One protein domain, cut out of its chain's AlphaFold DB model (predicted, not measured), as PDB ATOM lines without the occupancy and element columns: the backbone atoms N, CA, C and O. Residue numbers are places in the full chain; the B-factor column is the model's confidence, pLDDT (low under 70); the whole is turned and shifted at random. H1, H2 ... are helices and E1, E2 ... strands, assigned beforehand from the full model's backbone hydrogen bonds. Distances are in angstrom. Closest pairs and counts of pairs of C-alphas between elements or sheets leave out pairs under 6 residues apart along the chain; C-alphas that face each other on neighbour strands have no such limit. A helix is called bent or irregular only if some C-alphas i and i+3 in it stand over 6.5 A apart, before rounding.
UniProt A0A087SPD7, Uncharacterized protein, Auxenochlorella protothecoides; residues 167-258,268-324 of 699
ATOM      1  N   THR A 167     256.237 278.379 163.013       67.31
ATOM      2  CA  THR A 167     254.989 278.837 162.393       67.31
ATOM      3  C   THR A 167     253.965 277.717 162.459       67.31
ATOM      4  O   THR A 167     254.190 276.651 161.889       67.31
ATOM      5  N   PHE A 168     252.842 277.972 163.126       70.31
ATOM      6  CA  PHE A 168     251.690 277.080 163.150       70.31
ATOM      7  C   PHE A 168     250.570 277.733 162.368       70.31
ATOM      8  O   PHE A 168     250.307 278.922 162.527       70.31
ATOM      9  N   ALA A 169     249.923 276.963 161.508       73.44
ATOM     10  CA  ALA A 169     248.761 277.435 160.788       73.44
ATOM     11  C   ALA A 169     247.717 276.335 160.732       73.44
ATOM     12  O   ALA A 169     248.042 275.166 160.515       73.44
ATOM     13  N   TYR A 170     246.468 276.735 160.894       76.31
ATOM     14  CA  TYR A 170     245.314 275.911 160.592       76.31
ATOM     15  C   TYR A 170     244.457 276.630 159.556       76.31
ATOM     16  O   TYR A 170     244.570 277.836 159.337       76.31
ATOM     17  N   ARG A 171     243.631 275.853 158.862       83.56
ATOM     18  CA  ARG A 171     242.736 276.359 157.830       83.56
ATOM     19  C   ARG A 171     241.301 276.092 158.246       83.56
ATOM     20  O   ARG A 171     240.970 274.952 158.577       83.56
ATOM     21  N   LEU A 172     240.504 277.152 158.226       85.31
ATOM     22  CA  LEU A 172     239.065 277.135 158.421       85.31
ATOM     23  C   LEU A 172     238.403 277.224 157.049       85.31
ATOM     24  O   LEU A 172     238.618 278.189 156.315       85.31
ATOM     25  N   ASP A 173     237.621 276.211 156.704       86.69
ATOM     26  CA  ASP A 173     236.801 276.196 155.499       86.69
ATOM     27  C   ASP A 173     235.337 276.320 155.917       86.69
ATOM     28  O   ASP A 173     234.841 275.525 156.721       86.69
ATOM     29  N   GLY A 174     234.653 277.327 155.383       87.25
ATOM     30  CA  GLY A 174     233.263 277.601 155.706       87.25
ATOM     31  C   GLY A 174     232.384 277.761 154.477       87.25
ATOM     32  O   GLY A 174     232.845 278.047 153.369       87.25
ATOM     33  N   GLU A 175     231.093 277.554 154.684       88.62
ATOM     34  CA  GLU A 175     230.054 277.696 153.674       88.62
ATOM     35  C   GLU A 175     228.917 278.540 154.251       88.62
ATOM     36  O   GLU A 175     228.454 278.295 155.365       88.62
ATOM     37  N   VAL A 176     228.478 279.544 153.495       90.25
ATOM     38  CA  VAL A 176     227.346 280.412 153.821       90.25
ATOM     39  C   VAL A 176     226.249 280.169 152.794       90.25
ATOM     40  O   VAL A 176     226.475 280.220 151.582       90.25
ATOM     41  N   THR A 177     225.043 279.917 153.285       90.25
ATOM     42  CA  THR A 177     223.854 279.669 152.470       90.25
ATOM     43  C   THR A 177     222.707 280.560 152.918       90.25
ATOM     44  O   THR A 177     222.554 280.859 154.104       90.25
ATOM     45  N   LEU A 178     221.888 280.987 151.956       91.19
ATOM     46  CA  LEU A 178     220.650 281.708 152.222       91.19
ATOM     47  C   LEU A 178     219.465 280.792 151.965       91.19
ATOM     48  O   LEU A 178     219.372 280.145 150.925       91.19
ATOM     49  N   GLN A 179     218.553 280.754 152.924       88.69
ATOM     50  CA  GLN A 179     217.367 279.917 152.895       88.69
ATOM     51  C   GLN A 179     216.136 280.758 153.222       88.69
ATOM     52  O   GLN A 179     216.214 281.799 153.880       88.69
ATOM     53  N   ARG A 180     214.969 280.290 152.777       86.38
ATOM     54  CA  ARG A 180     213.702 280.817 153.284       86.38
ATOM     55  C   ARG A 180     213.428 280.183 154.648       86.38
ATOM     56  O   ARG A 180     213.495 278.955 154.745       86.38
ATOM     57  N   PRO A 181     213.125 280.976 155.685       87.25
ATOM     58  CA  PRO A 181     212.820 280.430 156.996       87.25
ATOM     59  C   PRO A 181     211.528 279.591 156.951       87.25
ATOM     60  O   PRO A 181     210.650 279.837 156.113       87.25
ATOM     61  N   PRO A 182     211.386 278.586 157.834       86.88
ATOM     62  CA  PRO A 182     210.148 277.830 157.988       86.88
ATOM     63  C   PRO A 182     208.958 278.754 158.265       86.88
ATOM     64  O   PRO A 182     209.097 279.777 158.938       86.88
ATOM     65  N   LYS A 183     207.765 278.374 157.789       83.50
ATOM     66  CA  LYS A 183     206.542 279.155 158.032       83.50
ATOM     67  C   LYS A 183     206.301 279.331 159.533       83.50
ATOM     68  O   LYS A 183     206.359 278.354 160.274       83.50
ATOM     69  N   GLY A 184     205.986 280.559 159.944       79.75
ATOM     70  CA  GLY A 184     205.723 280.903 161.344       79.75
ATOM     71  C   GLY A 184     206.977 281.123 162.194       79.75
ATOM     72  O   GLY A 184     206.852 281.292 163.402       79.75
ATOM     73  N   THR A 185     208.174 281.126 161.597       86.38
ATOM     74  CA  THR A 185     209.395 281.512 162.318       86.38
ATOM     75  C   THR A 185     209.363 283.013 162.569       86.38
ATOM     76  O   THR A 185     209.246 283.796 161.624       86.38
ATOM     77  N   THR A 186     209.471 283.414 163.830       86.00
ATOM     78  CA  THR A 186     209.479 284.819 164.230       86.00
ATOM     79  C   THR A 186     210.816 285.200 164.846       86.00
ATOM     80  O   THR A 186     211.475 284.397 165.504       86.00
ATOM     81  N   VAL A 187     211.229 286.442 164.611       83.38
ATOM     82  CA  VAL A 187     212.435 287.042 165.180       83.38
ATOM     83  C   VAL A 187     212.002 288.162 166.110       83.38
ATOM     84  O   VAL A 187     211.158 288.992 165.755       83.38
ATOM     85  N   MET A 188     212.583 288.184 167.307       78.50
ATOM     86  CA  MET A 188     212.380 289.277 168.247       78.50
ATOM     87  C   MET A 188     213.322 290.430 167.926       78.50
ATOM     88  O   MET A 188     214.541 290.269 167.923       78.50
ATOM     89  N   ARG A 189     212.758 291.620 167.714       68.69
ATOM     90  CA  ARG A 189     213.517 292.859 167.549       68.69
ATOM     91  C   ARG A 189     213.150 293.840 168.654       68.69
ATOM     92  O   ARG A 189     212.269 294.686 168.504       68.69
ATOM     93  N   GLY A 190     213.826 293.707 169.793       70.50
ATOM     94  CA  GLY A 190     213.422 294.401 171.014       70.50
ATOM     95  C   GLY A 190     212.031 293.914 171.449       70.50
ATOM     96  O   GLY A 190     211.872 292.711 171.635       70.50
ATOM     97  N   PRO A 191     211.022 294.793 171.595       64.88
ATOM     98  CA  PRO A 191     209.665 294.390 171.975       64.88
ATOM     99  C   PRO A 191     208.820 293.841 170.809       64.88
ATOM    100  O   PRO A 191     207.716 293.367 171.044       64.88
ATOM    101  N   LEU A 192     209.298 293.939 169.563       71.56
ATOM    102  CA  LEU A 192     208.563 293.526 168.366       71.56
ATOM    103  C   LEU A 192     208.776 292.056 168.029       71.56
ATOM    104  O   LEU A 192     209.917 291.592 168.010       71.56
ATOM    105  N   VAL A 193     207.700 291.382 167.624       80.06
ATOM    106  CA  VAL A 193     207.755 290.058 166.999       80.06
ATOM    107  C   VAL A 193     207.469 290.229 165.507       80.06
ATOM    108  O   VAL A 193     206.406 290.709 165.109       80.06
ATOM    109  N   GLN A 194     208.441 289.883 164.663       82.94
ATOM    110  CA  GLN A 194     208.310 289.965 163.206       82.94
ATOM    111  C   GLN A 194     208.522 288.594 162.578       82.94
ATOM    112  O   GLN A 194     209.328 287.807 163.070       82.94
ATOM    113  N   GLU A 195     207.814 288.296 161.489       84.94
ATOM    114  CA  GLU A 195     208.084 287.080 160.720       84.94
ATOM    115  C   GLU A 195     209.472 287.169 160.076       84.94
ATOM    116  O   GLU A 195     209.828 288.170 159.448       84.94
ATOM    117  N   ALA A 196     210.257 286.105 160.231       87.00
ATOM    118  CA  ALA A 196     211.533 285.974 159.554       87.00
ATOM    119  C   ALA A 196     211.294 285.933 158.039       87.00
ATOM    120  O   ALA A 196     210.475 285.149 157.553       87.00
ATOM    121  N   THR A 197     212.038 286.728 157.275       87.19
ATOM    122  CA  THR A 197     211.981 286.694 155.802       87.19
ATOM    123  C   THR A 197     213.188 285.994 155.192       87.19
ATOM    124  O   THR A 197     213.111 285.496 154.066       87.19
ATOM    125  N   LEU A 198     214.289 285.910 155.941       89.62
ATOM    126  CA  LEU A 198     215.554 285.352 155.488       89.62
ATOM    127  C   LEU A 198     216.204 284.532 156.604       89.62
ATOM    128  O   LEU A 198     216.312 285.005 157.732       89.62
ATOM    129  N   ARG A 199     216.686 283.336 156.266       90.44
ATOM    130  CA  ARG A 199     217.533 282.507 157.124       90.44
ATOM    131  C   ARG A 199     218.933 282.443 156.529       90.44
ATOM    132  O   ARG A 199     219.096 282.003 155.392       90.44
ATOM    133  N   VAL A 200     219.938 282.856 157.288       90.69
ATOM    134  CA  VAL A 200     221.350 282.641 156.961       90.69
ATOM    135  C   VAL A 200     221.794 281.380 157.680       90.69
ATOM    136  O   VAL A 200     221.704 281.310 158.902       90.69
ATOM    137  N   ALA A 201     222.267 280.388 156.937       88.94
ATOM    138  CA  ALA A 201     222.848 279.178 157.495       88.94
ATOM    139  C   ALA A 201     224.336 279.130 157.146       88.94
ATOM    140  O   ALA A 201     224.697 279.196 155.969       88.94
ATOM    141  N   THR A 202     225.189 279.024 158.161       88.50
ATOM    142  CA  THR A 202     226.639 278.921 158.007       88.50
ATOM    143  C   THR A 202     227.152 277.623 158.610       88.50
ATOM    144  O   THR A 202     226.710 277.192 159.670       88.50
ATOM    145  N   SER A 203     228.125 277.012 157.953       87.44
ATOM    146  CA  SER A 203     228.949 275.957 158.536       87.44
ATOM    147  C   SER A 203     230.414 276.352 158.429       87.44
ATOM    148  O   SER A 203     230.803 277.091 157.523       87.44
ATOM    149  N   CYS A 204     231.223 275.898 159.378       85.88
ATOM    150  CA  CYS A 204     232.661 276.103 159.362       85.88
ATOM    151  C   CYS A 204     233.344 274.897 159.989       85.88
ATOM    152  O   CYS A 204     232.937 274.420 161.046       85.88
ATOM    153  N   GLY A 205     234.378 274.401 159.325       83.00
ATOM    154  CA  GLY A 205     235.159 273.259 159.770       83.00
ATOM    155  C   GLY A 205     236.651 273.516 159.636       83.00
ATOM    156  O   GLY A 205     237.093 274.401 158.906       83.00
ATOM    157  N   SER A 206     237.435 272.709 160.345       80.56
ATOM    158  CA  SER A 206     238.891 272.682 160.225       80.56
ATOM    159  C   SER A 206     239.340 271.452 159.446       80.56
ATOM    160  O   SER A 206     238.872 270.344 159.707       80.56
ATOM    161  N   ILE A 207     240.310 271.624 158.544       70.00
ATOM    162  CA  ILE A 207     240.911 270.515 157.774       70.00
ATOM    163  C   ILE A 207     241.566 269.468 158.690       70.00
ATOM    164  O   ILE A 207     241.666 268.297 158.331       70.00
ATOM    165  N   LEU A 208     242.013 269.874 159.881       64.81
ATOM    166  CA  LEU A 208     242.726 269.006 160.823       64.81
ATOM    167  C   LEU A 208     241.801 268.073 161.623       64.81
ATOM    168  O   LEU A 208     242.297 267.229 162.370       64.81
ATOM    169  N   GLY A 209     240.484 268.183 161.425       54.44
ATOM    170  CA  GLY A 209     239.477 267.424 162.161       54.44
ATOM    171  C   GLY A 209     239.211 268.006 163.550       54.44
ATOM    172  O   GLY A 209     240.055 268.666 164.140       54.44
ATOM    173  N   GLY A 210     237.999 267.794 164.048       51.16
ATOM    174  CA  GLY A 210     237.459 268.367 165.283       51.16
ATOM    175  C   GLY A 210     235.939 268.472 165.136       51.16
ATOM    176  O   GLY A 210     235.471 268.520 163.996       51.16
ATOM    177  N   PRO A 211     235.154 268.450 166.227       45.94
ATOM    178  CA  PRO A 211     233.701 268.534 166.145       45.94
ATOM    179  C   PRO A 211     233.293 269.952 165.720       45.94
ATOM    180  O   PRO A 211     232.944 270.779 166.550       45.94
ATOM    181  N   GLY A 212     233.360 270.257 164.424       51.19
ATOM    182  CA  GLY A 212     232.443 271.240 163.863       51.19
ATOM    183  C   GLY A 212     231.053 270.630 163.972       51.19
ATOM    184  O   GLY A 212     230.897 269.442 163.685       51.19
ATOM    185  N   SER A 213     230.068 271.379 164.460       53.22
ATOM    186  CA  SER A 213     228.701 270.876 164.558       53.22
ATOM    187  C   SER A 213     228.274 270.278 163.210       53.22
ATOM    188  O   SER A 213     228.311 270.958 162.186       53.22
ATOM    189  N   ASP A 214     227.845 269.010 163.194       55.44
ATOM    190  CA  ASP A 214     227.311 268.350 161.985       55.44
ATOM    191  C   ASP A 214     226.106 269.117 161.391       55.44
ATOM    192  O   ASP A 214     225.689 268.889 160.255       55.44
ATOM    193  N   LEU A 215     225.538 270.041 162.174       64.06
ATOM    194  CA  LEU A 215     224.454 270.933 161.802       64.06
ATOM    195  C   LEU A 215     224.982 272.352 161.527       64.06
ATOM    196  O   LEU A 215     225.734 272.886 162.347       64.06
ATOM    197  N   PRO A 216     224.564 272.992 160.420       76.38
ATOM    198  CA  PRO A 216     224.891 274.385 160.152       76.38
ATOM    199  C   PRO A 216     224.234 275.290 161.197       76.38
ATOM    200  O   PRO A 216     223.066 275.115 161.549       76.38
ATOM    201  N   TRP A 217     224.981 276.282 161.664       85.44
ATOM    202  CA  TRP A 217     224.469 277.326 162.533       85.44
ATOM    203  C   TRP A 217     223.541 278.244 161.733       85.44
ATOM    204  O   TRP A 217     223.873 278.630 160.611       85.44
ATOM    205  N   THR A 218     222.375 278.595 162.278       87.25
ATOM    206  CA  THR A 218     221.374 279.395 161.556       87.25
ATOM    207  C   THR A 218     220.987 280.661 162.311       87.25
ATOM    208  O   THR A 218     220.589 280.573 163.471       87.25
ATOM    209  N   ALA A 219     221.003 281.804 161.622       88.69
ATOM    210  CA  ALA A 219     220.372 283.053 162.051       88.69
ATOM    211  C   ALA A 219     219.160 283.360 161.180       88.69
ATOM    212  O   ALA A 219     219.239 283.316 159.952       88.69
ATOM    213  N   ASP A 220     218.073 283.764 161.823       90.19
ATOM    214  CA  ASP A 220     216.885 284.281 161.160       90.19
ATOM    215  C   ASP A 220     216.851 285.809 161.250       90.19
ATOM    216  O   ASP A 220     217.122 286.389 162.302       90.19
ATOM    217  N   PHE A 221     216.497 286.457 160.142       89.69
ATOM    218  CA  PHE A 221     216.417 287.909 160.017       89.69
ATOM    219  C   PHE A 221     215.028 288.324 159.538       89.69
ATOM    220  O   PHE A 221     214.430 287.687 158.662       89.69
ATOM    221  N   ALA A 222     214.522 289.431 160.085       86.44
ATOM    222  CA  ALA A 222     213.224 289.973 159.696       86.44
ATOM    223  C   ALA A 222     213.285 290.632 158.309       86.44
ATOM    224  O   ALA A 222     212.301 290.622 157.572       86.44
ATOM    225  N   ALA A 223     214.452 291.147 157.906       86.19
ATOM    226  CA  ALA A 223     214.666 291.715 156.578       86.19
ATOM    227  C   ALA A 223     216.048 291.383 156.001       86.19
ATOM    228  O   ALA A 223     217.046 291.318 156.716       86.19
ATOM    229  N   ALA A 224     216.135 291.300 154.670       85.44
ATOM    230  CA  ALA A 224     217.404 291.111 153.963       85.44
ATOM    231  C   ALA A 224     218.435 292.216 154.268       85.44
ATOM    232  O   ALA A 224     219.628 291.943 154.353       85.44
ATOM    233  N   ALA A 225     217.983 293.455 154.498       84.81
ATOM    234  CA  ALA A 225     218.865 294.559 154.877       84.81
ATOM    235  C   ALA A 225     219.583 294.323 156.221       84.81
ATOM    236  O   ALA A 225     220.686 294.823 156.404       84.81
ATOM    237  N   GLU A 226     218.983 293.558 157.140       84.69
ATOM    238  CA  GLU A 226     219.585 293.231 158.439       84.69
ATOM    239  C   GLU A 226     220.660 292.158 158.298       84.69
ATOM    240  O   GLU A 226     221.727 292.289 158.887       84.69
ATOM    241  N   ALA A 227     220.425 291.143 157.463       84.69
ATOM    242  CA  ALA A 227     221.441 290.140 157.150       84.69
ATOM    243  C   ALA A 227     222.636 290.728 156.381       84.69
ATOM    244  O   ALA A 227     223.743 290.205 156.459       84.69
ATOM    245  N   GLY A 228     222.415 291.815 155.634       81.50
ATOM    246  CA  GLY A 228     223.474 292.582 154.981       81.50
ATOM    247  C   GLY A 228     224.200 293.574 155.901       81.50
ATOM    248  O   GLY A 228     225.226 294.117 155.491       81.50
ATOM    249  N   ASP A 229     223.695 293.832 157.113       85.38
ATOM    250  CA  ASP A 229     224.339 294.719 158.083       85.38
ATOM    251  C   ASP A 229     225.370 293.930 158.909       85.38
ATOM    252  O   ASP A 229     224.997 293.061 159.708       85.38
ATOM    253  N   PRO A 230     226.676 294.225 158.777       82.25
ATOM    254  CA  PRO A 230     227.715 293.480 159.475       82.25
ATOM    255  C   PRO A 230     227.628 293.621 161.000       82.25
ATOM    256  O   PRO A 230     228.087 292.737 161.713       82.25
ATOM    257  N   THR A 231     227.014 294.683 161.532       83.88
ATOM    258  CA  THR A 231     226.852 294.845 162.987       83.88
ATOM    259  C   THR A 231     225.796 293.907 163.576       83.88
ATOM    260  O   THR A 231     225.858 293.591 164.762       83.88
ATOM    261  N   LEU A 232     224.853 293.437 162.751       83.25
ATOM    262  CA  LEU A 232     223.763 292.545 163.154       83.25
ATOM    263  C   LEU A 232     224.035 291.088 162.776       83.25
ATOM    264  O   LEU A 232     223.695 290.185 163.536       83.25
ATOM    265  N   ALA A 233     224.665 290.847 161.624       83.31
ATOM    266  CA  ALA A 233     224.948 289.496 161.149       83.31
ATOM    267  C   ALA A 233     226.066 288.805 161.948       83.31
ATOM    268  O   ALA A 233     225.977 287.614 162.244       83.31
ATOM    269  N   VAL A 234     227.112 289.546 162.326       80.88
ATOM    270  CA  VAL A 234     228.327 288.986 162.939       80.88
ATOM    271  C   VAL A 234     228.095 288.265 164.268       80.88
ATOM    272  O   VAL A 234     228.580 287.140 164.386       80.88
ATOM    273  N   PRO A 235     227.366 288.833 165.252       78.44
ATOM    274  CA  PRO A 235     227.145 288.154 166.530       78.44
ATOM    275  C   PRO A 235     226.476 286.789 166.373       78.44
ATOM    276  O   PRO A 235     226.766 285.874 167.137       78.44
ATOM    277  N   GLY A 236     225.611 286.640 165.366       73.75
ATOM    278  CA  GLY A 236     225.021 285.352 165.039       73.75
ATOM    279  C   GLY A 236     226.060 284.367 164.500       73.75
ATOM    280  O   GLY A 236     226.210 283.259 164.998       73.75
ATOM    281  N   LEU A 237     226.827 284.776 163.496       76.88
ATOM    282  CA  LEU A 237     227.702 283.859 162.762       76.88
ATOM    283  C   LEU A 237     228.961 283.440 163.544       76.88
ATOM    284  O   LEU A 237     229.497 282.354 163.316       76.88
ATOM    285  N   ALA A 238     229.433 284.277 164.471       84.06
ATOM    286  CA  ALA A 238     230.742 284.108 165.099       84.06
ATOM    287  C   ALA A 238     230.871 282.872 166.001       84.06
ATOM    288  O   ALA A 238     231.961 282.307 166.079       84.06
ATOM    289  N   GLY A 239     229.781 282.415 166.632       83.50
ATOM    290  CA  GLY A 239     229.808 281.231 167.501       83.50
ATOM    291  C   GLY A 239     230.305 279.979 166.770       83.50
ATOM    292  O   GLY A 239     231.226 279.315 167.236       83.50
ATOM    293  N   CYS A 240     229.788 279.732 165.562       85.00
ATOM    294  CA  CYS A 240     230.205 278.608 164.717       85.00
ATOM    295  C   CYS A 240     231.693 278.686 164.331       85.00
ATOM    296  O   CYS A 240     232.407 277.683 164.332       85.00
ATOM    297  N   TYR A 241     232.187 279.884 164.016       88.06
ATOM    298  CA  TYR A 241     233.586 280.083 163.629       88.06
ATOM    299  C   TYR A 241     234.538 279.940 164.812       88.06
ATOM    300  O   TYR A 241     235.656 279.449 164.653       88.06
ATOM    301  N   ARG A 242     234.089 280.345 166.000       87.69
ATOM    302  CA  ARG A 242     234.829 280.164 167.242       87.69
ATOM    303  C   ARG A 242     234.950 278.693 167.614       87.69
ATOM    304  O   ARG A 242     236.069 278.234 167.816       87.69
ATOM    305  N   GLU A 243     233.851 277.943 167.591       85.31
ATOM    306  CA  GLU A 243     233.865 276.491 167.816       85.31
ATOM    307  C   GLU A 243     234.804 275.772 166.832       85.31
ATOM    308  O   GLU A 243     235.607 274.925 167.230       85.31
ATOM    309  N   ALA A 244     234.777 276.154 165.550       85.31
ATOM    310  CA  ALA A 244     235.675 275.592 164.542       85.31
ATOM    311  C   ALA A 244     237.158 275.918 164.817       85.31
ATOM    312  O   ALA A 244     238.024 275.056 164.632       85.31
ATOM    313  N   ALA A 245     237.461 277.138 165.272       85.38
ATOM    314  CA  ALA A 245     238.814 277.554 165.635       85.38
ATOM    315  C   ALA A 245     239.313 276.836 166.901       85.38
ATOM    316  O   ALA A 245     240.421 276.298 166.910       85.38
ATOM    317  N   GLU A 246     238.484 276.739 167.942       84.62
ATOM    318  CA  GLU A 246     238.780 275.983 169.165       84.62
ATOM    319  C   GLU A 246     239.007 274.493 168.859       84.62
ATOM    320  O   GLU A 246     239.986 273.903 169.327       84.62
ATOM    321  N   GLY A 247     238.171 273.899 168.001       79.44
ATOM    322  CA  GLY A 247     238.317 272.522 167.530       79.44
ATOM    323  C   GLY A 247     239.615 272.288 166.750       79.44
ATOM    324  O   GLY A 247     240.324 271.315 167.014       79.44
ATOM    325  N   ALA A 248     239.980 273.207 165.846       78.44
ATOM    326  CA  ALA A 248     241.244 273.157 165.108       78.44
ATOM    327  C   ALA A 248     242.457 273.156 166.046       78.44
ATOM    328  O   ALA A 248     243.400 272.384 165.861       78.44
ATOM    329  N   LEU A 249     242.424 274.008 167.071       76.38
ATOM    330  CA  LEU A 249     243.489 274.103 168.065       76.38
ATOM    331  C   LEU A 249     243.531 272.881 168.981       76.38
ATOM    332  O   LEU A 249     244.617 272.395 169.297       76.38
ATOM    333  N   GLY A 250     242.374 272.342 169.368       75.06
ATOM    334  CA  GLY A 250     242.277 271.076 170.091       75.06
ATOM    335  C   GLY A 250     242.926 269.924 169.320       75.06
ATOM    336  O   GLY A 250     243.727 269.176 169.883       75.06
ATOM    337  N   ALA A 251     242.666 269.828 168.015       73.25
ATOM    338  CA  ALA A 251     243.271 268.817 167.152       73.25
ATOM    339  C   ALA A 251     244.775 269.021 166.952       73.25
ATOM    340  O   ALA A 251     245.529 268.051 167.025       73.25
ATOM    341  N   LEU A 252     245.240 270.263 166.787       71.88
ATOM    342  CA  LEU A 252     246.673 270.576 166.744       71.88
ATOM    343  C   LEU A 252     247.391 270.171 168.040       71.88
ATOM    344  O   LEU A 252     248.483 269.603 167.989       71.88
ATOM    345  N   ARG A 253     246.772 270.408 169.204       70.12
ATOM    346  CA  ARG A 253     247.297 269.971 170.509       70.12
ATOM    347  C   ARG A 253     247.351 268.442 170.618       70.12
ATOM    348  O   ARG A 253     248.353 267.905 171.084       70.12
ATOM    349  N   LEU A 254     246.312 267.740 170.158       68.50
ATOM    350  CA  LEU A 254     246.256 266.269 170.147       68.50
ATOM    351  C   LEU A 254     247.264 265.641 169.173       68.50
ATOM    352  O   LEU A 254     247.921 264.657 169.509       68.50
ATOM    353  N   GLN A 255     247.432 266.203 167.975       65.81
ATOM    354  CA  GLN A 255     248.456 265.760 167.022       65.81
ATOM    355  C   GLN A 255     249.857 265.926 167.612       65.81
ATOM    356  O   GLN A 255     250.691 265.029 167.507       65.81
ATOM    357  N   ALA A 256     250.097 267.041 168.300       61.41
ATOM    358  CA  ALA A 256     251.377 267.284 168.941       61.41
ATOM    359  C   ALA A 256     251.646 266.364 170.145       61.41
ATOM    360  O   ALA A 256     252.810 266.089 170.435       61.41
ATOM    361  N   SER A 257     250.609 265.868 170.831       58.91
ATOM    362  CA  SER A 257     250.754 264.945 171.966       58.91
ATOM    363  C   SER A 257     250.888 263.467 171.566       58.91
ATOM    364  O   SER A 257     251.426 262.684 172.347       58.91
ATOM    365  N   THR A 258     250.437 263.069 170.368       56.66
ATOM    366  CA  THR A 258     250.316 261.652 169.955       56.66
ATOM    367  C   THR A 258     251.435 261.127 169.048       56.66
ATOM    368  O   THR A 258     251.575 259.912 168.912       56.66
ATOM    369  N   GLY A 268     253.905 273.964 176.727       52.66
ATOM    370  CA  GLY A 268     254.811 275.063 176.431       52.66
ATOM    371  C   GLY A 268     254.234 276.354 175.858       52.66
ATOM    372  O   GLY A 268     254.919 277.372 175.801       52.66
ATOM    373  N   VAL A 269     252.993 276.324 175.387       60.72
ATOM    374  CA  VAL A 269     252.372 277.496 174.767       60.72
ATOM    375  C   VAL A 269     251.455 278.150 175.786       60.72
ATOM    376  O   VAL A 269     250.560 277.503 176.327       60.72
ATOM    377  N   ASP A 270     251.710 279.428 176.044       65.81
ATOM    378  CA  ASP A 270     250.943 280.275 176.950       65.81
ATOM    379  C   ASP A 270     249.430 280.211 176.631       65.81
ATOM    380  O   ASP A 270     249.041 280.445 175.481       65.81
ATOM    381  N   PRO A 271     248.558 279.901 177.610       68.12
ATOM    382  CA  PRO A 271     247.110 279.909 177.420       68.12
ATOM    383  C   PRO A 271     246.574 281.217 176.822       68.12
ATOM    384  O   PRO A 271     245.677 281.161 175.980       68.12
ATOM    385  N   ALA A 272     247.154 282.371 177.176       71.75
ATOM    386  CA  ALA A 272     246.760 283.668 176.620       71.75
ATOM    387  C   ALA A 272     247.056 283.769 175.116       71.75
ATOM    388  O   ALA A 272     246.274 284.333 174.352       71.75
ATOM    389  N   LEU A 273     248.161 283.166 174.672       75.06
ATOM    390  CA  LEU A 273     248.500 283.070 173.258       75.06
ATOM    391  C   LEU A 273     247.500 282.167 172.524       75.06
ATOM    392  O   LEU A 273     247.116 282.469 171.405       75.06
ATOM    393  N   ILE A 274     247.015 281.097 173.149       75.88
ATOM    394  CA  ILE A 274     246.056 280.191 172.502       75.88
ATOM    395  C   ILE A 274     244.677 280.849 172.353       75.88
ATOM    396  O   ILE A 274     244.073 280.751 171.286       75.88
ATOM    397  N   GLU A 275     244.210 281.580 173.364       79.69
ATOM    398  CA  GLU A 275     242.959 282.348 173.271       79.69
ATOM    399  C   GLU A 275     243.032 283.427 172.180       79.69
ATOM    400  O   GLU A 275     242.090 283.639 171.411       79.69
ATOM    401  N   GLN A 276     244.194 284.059 172.035       81.31
ATOM    402  CA  GLN A 276     244.460 284.987 170.943       81.31
ATOM    403  C   GLN A 276     244.389 284.294 169.569       81.31
ATOM    404  O   GLN A 276     243.897 284.889 168.611       81.31
ATOM    405  N   TRP A 277     244.830 283.035 169.451       82.50
ATOM    406  CA  TRP A 277     244.774 282.279 168.190       82.50
ATOM    407  C   TRP A 277     243.347 281.943 167.777       82.50
ATOM    408  O   TRP A 277     243.033 282.008 166.587       82.50
ATOM    409  N   VAL A 278     242.504 281.590 168.749       85.56
ATOM    410  CA  VAL A 278     241.062 281.422 168.540       85.56
ATOM    411  C   VAL A 278     240.480 282.743 168.060       85.56
ATOM    412  O   VAL A 278     239.918 282.803 166.973       85.56
ATOM    413  N   THR A 279     240.709 283.817 168.820       88.12
ATOM    414  CA  THR A 279     240.152 285.148 168.544       88.12
ATOM    415  C   THR A 279     240.517 285.638 167.142       88.12
ATOM    416  O   THR A 279     239.648 286.097 166.403       88.12
ATOM    417  N   LEU A 280     241.784 285.510 166.735       86.38
ATOM    418  CA  LEU A 280     242.241 285.917 165.404       86.38
ATOM    419  C   LEU A 280     241.624 285.059 164.293       86.38
ATOM    420  O   LEU A 280     241.124 285.612 163.315       86.38
ATOM    421  N   GLY A 281     241.587 283.731 164.451       85.62
ATOM    422  CA  GLY A 281     240.968 282.845 163.461       85.62
ATOM    423  C   GLY A 281     239.466 283.083 163.311       85.62
ATOM    424  O   GLY A 281     238.960 283.148 162.191       85.62
ATOM    425  N   THR A 282     238.757 283.296 164.424       89.00
ATOM    426  CA  THR A 282     237.337 283.665 164.429       89.00
ATOM    427  C   THR A 282     237.113 285.016 163.760       89.00
ATOM    428  O   THR A 282     236.231 285.132 162.914       89.00
ATOM    429  N   LEU A 283     237.931 286.024 164.075       88.38
ATOM    430  CA  LEU A 283     237.842 287.354 163.471       88.38
ATOM    431  C   LEU A 283     238.007 287.289 161.947       88.38
ATOM    432  O   LEU A 283     237.200 287.856 161.210       88.38
ATOM    433  N   GLN A 284     239.026 286.575 161.470       86.19
ATOM    434  CA  GLN A 284     239.282 286.421 160.039       86.19
ATOM    435  C   GLN A 284     238.164 285.632 159.338       86.19
ATOM    436  O   GLN A 284     237.731 286.020 158.252       86.19
ATOM    437  N   ALA A 285     237.643 284.573 159.968       87.00
ATOM    438  CA  ALA A 285     236.501 283.815 159.458       87.00
ATOM    439  C   ALA A 285     235.223 284.667 159.383       87.00
ATOM    440  O   ALA A 285     234.555 284.650 158.352       87.00
ATOM    441  N   CYS A 286     234.922 285.477 160.408       88.00
ATOM    442  CA  CYS A 286     233.811 286.435 160.390       88.00
ATOM    443  C   CYS A 286     233.916 287.398 159.203       88.00
ATOM    444  O   CYS A 286     232.937 287.625 158.494       88.00
ATOM    445  N   VAL A 287     235.105 287.954 158.968       86.94
ATOM    446  CA  VAL A 287     235.345 288.886 157.860       86.94
ATOM    447  C   VAL A 287     235.146 288.206 156.505       86.94
ATOM    448  O   VAL A 287     234.450 288.746 155.645       86.94
ATOM    449  N   ALA A 288     235.709 287.011 156.319       85.88
ATOM    450  CA  ALA A 288     235.557 286.250 155.082       85.88
ATOM    451  C   ALA A 288     234.095 285.846 154.828       85.88
ATOM    452  O   ALA A 288     233.598 285.990 153.710       85.88
ATOM    453  N   ALA A 289     233.385 285.412 155.872       86.81
ATOM    454  CA  ALA A 289     231.972 285.060 155.811       86.81
ATOM    455  C   ALA A 289     231.091 286.250 155.415       86.81
ATOM    456  O   ALA A 289     230.204 286.110 154.576       86.81
ATOM    457  N   LEU A 290     231.345 287.438 155.966       85.62
ATOM    458  CA  LEU A 290     230.609 288.640 155.584       85.62
ATOM    459  C   LEU A 290     230.872 289.069 154.137       85.62
ATOM    460  O   LEU A 290     229.935 289.488 153.453       85.62
ATOM    461  N   GLY A 291     232.122 288.947 153.675       84.44
ATOM    462  CA  GLY A 291     232.495 289.234 152.289       84.44
ATOM    463  C   GLY A 291     231.736 288.362 151.285       84.44
ATOM    464  O   GLY A 291     231.354 288.826 150.217       84.44
ATOM    465  N   VAL A 292     231.425 287.112 151.648       86.62
ATOM    466  CA  VAL A 292     230.581 286.247 150.808       86.62
ATOM    467  C   VAL A 292     229.080 286.407 151.076       86.62
ATOM    468  O   VAL A 292     228.279 286.239 150.160       86.62
ATOM    469  N   LEU A 293     228.664 286.770 152.293       87.38
ATOM    470  CA  LEU A 293     227.251 286.927 152.657       87.38
ATOM    471  C   LEU A 293     226.591 288.098 151.927       87.38
ATOM    472  O   LEU A 293     225.472 287.970 151.431       87.38
ATOM    473  N   ARG A 294     227.270 289.241 151.842       85.62
ATOM    474  CA  ARG A 294     226.719 290.443 151.209       85.62
ATOM    475  C   ARG A 294     226.268 290.217 149.754       85.62
ATOM    476  O   ARG A 294     225.101 290.499 149.469       85.62
ATOM    477  N   PRO A 295     227.103 289.687 148.838       85.81
ATOM    478  CA  PRO A 295     226.667 289.424 147.467       85.81
ATOM    479  C   PRO A 295     225.552 288.371 147.393       85.81
ATOM    480  O   PRO A 295     224.679 288.476 146.528       85.81
ATOM    481  N   LEU A 296     225.513 287.397 148.313       88.31
ATOM    482  CA  LEU A 296     224.402 286.444 148.400       88.31
ATOM    483  C   LEU A 296     223.084 287.146 148.746       88.31
ATOM    484  O   LEU A 296     222.067 286.892 148.100       88.31
ATOM    485  N   VAL A 297     223.093 288.045 149.738       89.25
ATOM    486  CA  VAL A 297     221.905 288.808 150.154       89.25
ATOM    487  C   VAL A 297     221.422 289.700 149.011       89.25
ATOM    488  O   VAL A 297     220.227 289.734 148.715       89.25
ATOM    489  N   GLU A 298     222.338 290.370 148.309       87.38
ATOM    490  CA  GLU A 298     222.005 291.190 147.141       87.38
ATOM    491  C   GLU A 298     221.373 290.361 146.007       87.38
ATOM    492  O   GLU A 298     220.403 290.805 145.384       87.38
ATOM    493  N   ALA A 299     221.873 289.147 145.754       85.69
ATOM    494  CA  ALA A 299     221.300 288.228 144.772       85.69
ATOM    495  C   ALA A 299     219.910 287.711 145.189       85.69
ATOM    496  O   ALA A 299     219.000 287.657 144.357       85.69
ATOM    497  N   PHE A 300     219.725 287.399 146.475       86.06
ATOM    498  CA  PHE A 300     218.442 286.966 147.035       86.06
ATOM    499  C   PHE A 300     217.365 288.051 146.896       86.06
ATOM    500  O   PHE A 300     216.252 287.774 146.449       86.06
ATOM    501  N   VAL A 301     217.701 289.312 147.196       86.06
ATOM    502  CA  VAL A 301     216.776 290.455 147.061       86.06
ATOM    503  C   VAL A 301     216.344 290.678 145.607       86.06
ATOM    504  O   VAL A 301     215.212 291.088 145.358       86.06
ATOM    505  N   ARG A 302     217.204 290.366 144.629       85.25
ATOM    506  CA  ARG A 302     216.873 290.447 143.193       85.25
ATOM    507  C   ARG A 302     216.013 289.279 142.688       85.25
ATOM    508  O   ARG A 302     215.703 289.236 141.500       85.25
ATOM    509  N   GLY A 303     215.615 288.354 143.562       76.38
ATOM    510  CA  GLY A 303     214.765 287.211 143.226       76.38
ATOM    511  C   GLY A 303     215.517 285.992 142.686       76.38
ATOM    512  O   GLY A 303     214.876 285.087 142.155       76.38
ATOM    513  N   GLY A 304     216.849 285.953 142.801       74.19
ATOM    514  CA  GLY A 304     217.630 284.748 142.516       74.19
ATOM    515  C   GLY A 304     217.587 283.750 143.676       74.19
ATOM    516  O   GLY A 304     217.422 284.147 144.827       74.19
ATOM    517  N   GLU A 305     217.773 282.460 143.385       74.00
ATOM    518  CA  GLU A 305     218.178 281.463 144.387       74.00
ATOM    519  C   GLU A 305     219.712 281.444 144.425       74.00
ATOM    520  O   GLU A 305     220.340 280.889 143.518       74.00
ATOM    521  N   PRO A 306     220.347 282.127 145.392       77.12
ATOM    522  CA  PRO A 306     221.794 282.225 145.415       77.12
ATOM    523  C   PRO A 306     222.406 280.866 145.772       77.12
ATOM    524  O   PRO A 306     222.010 280.224 146.746       77.12
ATOM    525  N   ALA A 307     223.383 280.429 144.978       82.94
ATOM    526  CA  ALA A 307     224.152 279.228 145.275       82.94
ATOM    527  C   ALA A 307     224.956 279.411 146.579       82.94
ATOM    528  O   ALA A 307     225.353 280.538 146.880       82.94
ATOM    529  N   PRO A 308     225.239 278.330 147.328       86.19
ATOM    530  CA  PRO A 308     226.131 278.383 148.479       86.19
ATOM    531  C   PRO A 308     227.456 279.071 148.152       86.19
ATOM    532  O   PRO A 308     228.104 278.725 147.159       86.19
ATOM    533  N   ALA A 309     227.878 280.013 148.994       88.31
ATOM    534  CA  ALA A 309     229.196 280.617 148.872       88.31
ATOM    535  C   ALA A 309     230.147 279.986 149.878       88.31
ATOM    536  O   ALA A 309     229.835 279.860 151.061       88.31
ATOM    537  N   ARG A 310     231.330 279.609 149.404       87.69
ATOM    538  CA  ARG A 310     232.386 279.046 150.240       87.69
ATOM    539  C   ARG A 310     233.463 280.078 150.478       87.69
ATOM    540  O   ARG A 310     233.810 280.833 149.572       87.69
ATOM    541  N   PHE A 311     234.017 280.058 151.675       86.19
ATOM    542  CA  PHE A 311     235.179 280.846 152.037       86.19
ATOM    543  C   PHE A 311     236.219 279.946 152.693       86.19
ATOM    544  O   PHE A 311     235.917 278.872 153.217       86.19
ATOM    545  N   SER A 312     237.468 280.383 152.632       83.94
ATOM    546  CA  SER A 312     238.569 279.694 153.277       83.94
ATOM    547  C   SER A 312     239.516 280.709 153.871       83.94
ATOM    548  O   SER A 312     239.904 281.664 153.201       83.94
ATOM    549  N   VAL A 313     239.878 280.487 155.125       83.38
ATOM    550  CA  VAL A 313     240.782 281.349 155.869       83.38
ATOM    551  C   VAL A 313     241.891 280.496 156.440       83.38
ATOM    552  O   VAL A 313     241.659 279.433 157.017       83.38
ATOM    553  N   LYS A 314     243.116 280.979 156.290       79.50
ATOM    554  CA  LYS A 314     244.273 280.406 156.949       79.50
ATOM    555  C   LYS A 314     244.613 281.297 158.137       79.50
ATOM    556  O   LYS A 314     245.047 282.425 157.964       79.50
ATOM    557  N   ALA A 315     244.403 280.771 159.335       73.88
ATOM    558  CA  ALA A 315     244.823 281.422 160.563       73.88
ATOM    559  C   ALA A 315     246.210 280.882 160.915       73.88
ATOM    560  O   ALA A 315     246.394 279.677 161.118       73.88
ATOM    561  N   GLY A 316     247.210 281.760 160.916       67.62
ATOM    562  CA  GLY A 316     248.602 281.395 161.143       67.62
ATOM    563  C   GLY A 316     249.237 282.277 162.196       67.62
ATOM    564  O   GLY A 316     249.177 283.497 162.087       67.62
ATOM    565  N   ILE A 317     249.871 281.673 163.202       66.19
ATOM    566  CA  ILE A 317     250.624 282.415 164.210       66.19
ATOM    567  C   ILE A 317     252.005 281.806 164.401       66.19
ATOM    568  O   ILE A 317     252.240 280.597 164.322       66.19
ATOM    569  N   ARG A 318     252.955 282.711 164.611       66.31
ATOM    570  CA  ARG A 318     254.346 282.406 164.897       66.31
ATOM    571  C   ARG A 318     254.519 282.419 166.411       66.31
ATOM    572  O   ARG A 318     254.224 283.426 167.049       66.31
ATOM    573  N   ALA A 319     255.001 281.321 166.976       63.59
ATOM    574  CA  ALA A 319     255.295 281.207 168.399       63.59
ATOM    575  C   ALA A 319     256.758 280.851 168.624       63.59
ATOM    576  O   ALA A 319     257.370 280.121 167.844       63.59
ATOM    577  N   LEU A 320     257.312 281.374 169.710       61.47
ATOM    578  CA  LEU A 320     258.587 280.911 170.237       61.47
ATOM    579  C   LEU A 320     258.341 279.698 171.153       61.47
ATOM    580  O   LEU A 320     257.263 279.605 171.745       61.47
ATOM    581  N   PRO A 321     259.305 278.768 171.275       60.31
ATOM    582  CA  PRO A 321     259.222 277.675 172.242       60.31
ATOM    583  C   PRO A 321     259.020 278.191 173.672       60.31
ATOM    584  O   PRO A 321     259.533 279.255 174.012       60.31
ATOM    585  N   ALA A 322     258.347 277.406 174.516       56.75
ATOM    586  CA  ALA A 322     258.047 277.725 175.919       56.75
ATOM    587  C   ALA A 322     259.239 278.227 176.728       56.75
ATOM    588  O   ALA A 322     259.161 279.222 177.442       56.75
ATOM    589  N   ASP A 323     260.354 277.514 176.575       54.97
ATOM    590  CA  ASP A 323     261.573 277.723 177.344       54.97
ATOM    591  C   ASP A 323     262.396 278.893 176.783       54.97
ATOM    592  O   ASP A 323     263.455 279.238 177.310       54.97
ATOM    593  N   HIS A 324     261.942 279.507 175.684       56.88
ATOM    594  CA  HIS A 324     262.592 280.675 175.122       56.88
ATOM    595  C   HIS A 324     262.310 281.887 176.024       56.88
ATOM    596  O   HIS A 324     261.148 282.199 176.282       56.88
TER     597      HIS A 324
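This is residues 167 to 258 and 268 to 324 of the 699 residues of an uncharacterized protein of Auxenochlorella protothecoides (UniProt A0A087SPD7). A long, twisted sheet of four strands curls round one long helix, H3, and a second long helix, H2, crosses H3 on the same face. At one end of this body are the short helix H1 and a small hairpin of E2 and E3. The printed part has 149 residues with three named helices and six named strands, in the order E1 E2 E3 E4 E5 H1 H2 H3 E6; the class is mixed, helices and strands. The large sheet has the order E5, E4, E1, E6 and is antiparallel throughout. The whole is elongated, spanning 56 by 33 by 24 A, and only just compact, close to loose, with a radius of gyration of the C-alphas of 17.4 A.

In the large sheet, E1 is residues 167 to 179, 38.8 A long, with C-alpha 167 at (254.989, 278.837, 162.393). E4 is residues 198 to 206, 27.0 A, E5 residues 217 to 221, and E6 residues 309 to 319, 32.6 A, with C-alpha 319 at (255.295, 281.207, 168.399). H3 is residues 271 to 301, 44.2 A; H2 is residues 230 to 258, 40.4 A; H1 is residues 224 to 227. E2 is residues 186 to 189 and E3 residues 192 to 195.

E1 and E6 are antiparallel at 159 degrees, with N 172 and O 313 2.8 A apart, within hydrogen-bond range. E4 and E1 have N 177 and O 201 at 2.8 A; the hairpin E4 and E5 has N 200 and O 219 at 2.8 A. H2 and H3 are on one face of this sheet, two layers, helices over a sheet. The closest C-alphas of H3 and E6 are those of Gly 281 and Ala 315, 5.0 A; those of H2 and E4 are Gly 205 and Ala 244, 5.3 A. H2 and H3 touch at Arg 242 and Thr 282, whose C-alphas are 5.1 A apart, at a steep tilt of 44 degrees, opposite ways. H2 has a kink of 46 degrees near residue 237 and is only just irregular: C-alphas 236 and 239 are 6.8 A apart. H1 touches H3, with C-alphas 224 and 297 6.3 A apart. In the hairpin E2 and E3, N 187 and O 194 are 2.8 A apart; E3 runs on into E4 at 83 degrees. O i to N i+4 pairs are within range in 20 of 25 for H2 and 25 of 27 for H3; H1 is too short for such a pair.

The C-alphas of Gly 303 and Asp 323 are the two farthest apart, 58.7 A. Residues 259 to 267 are not printed, and C-alphas 258 and 268 are 15.6 A apart across this cut, in the link from H2 to H3. Of the links printed whole, none is long. The mean pLDDT of the printed part is 78.9; 29 residues are under 70, among them 208 to 215, 254 to 258, 268 to 271 and 316 to 324.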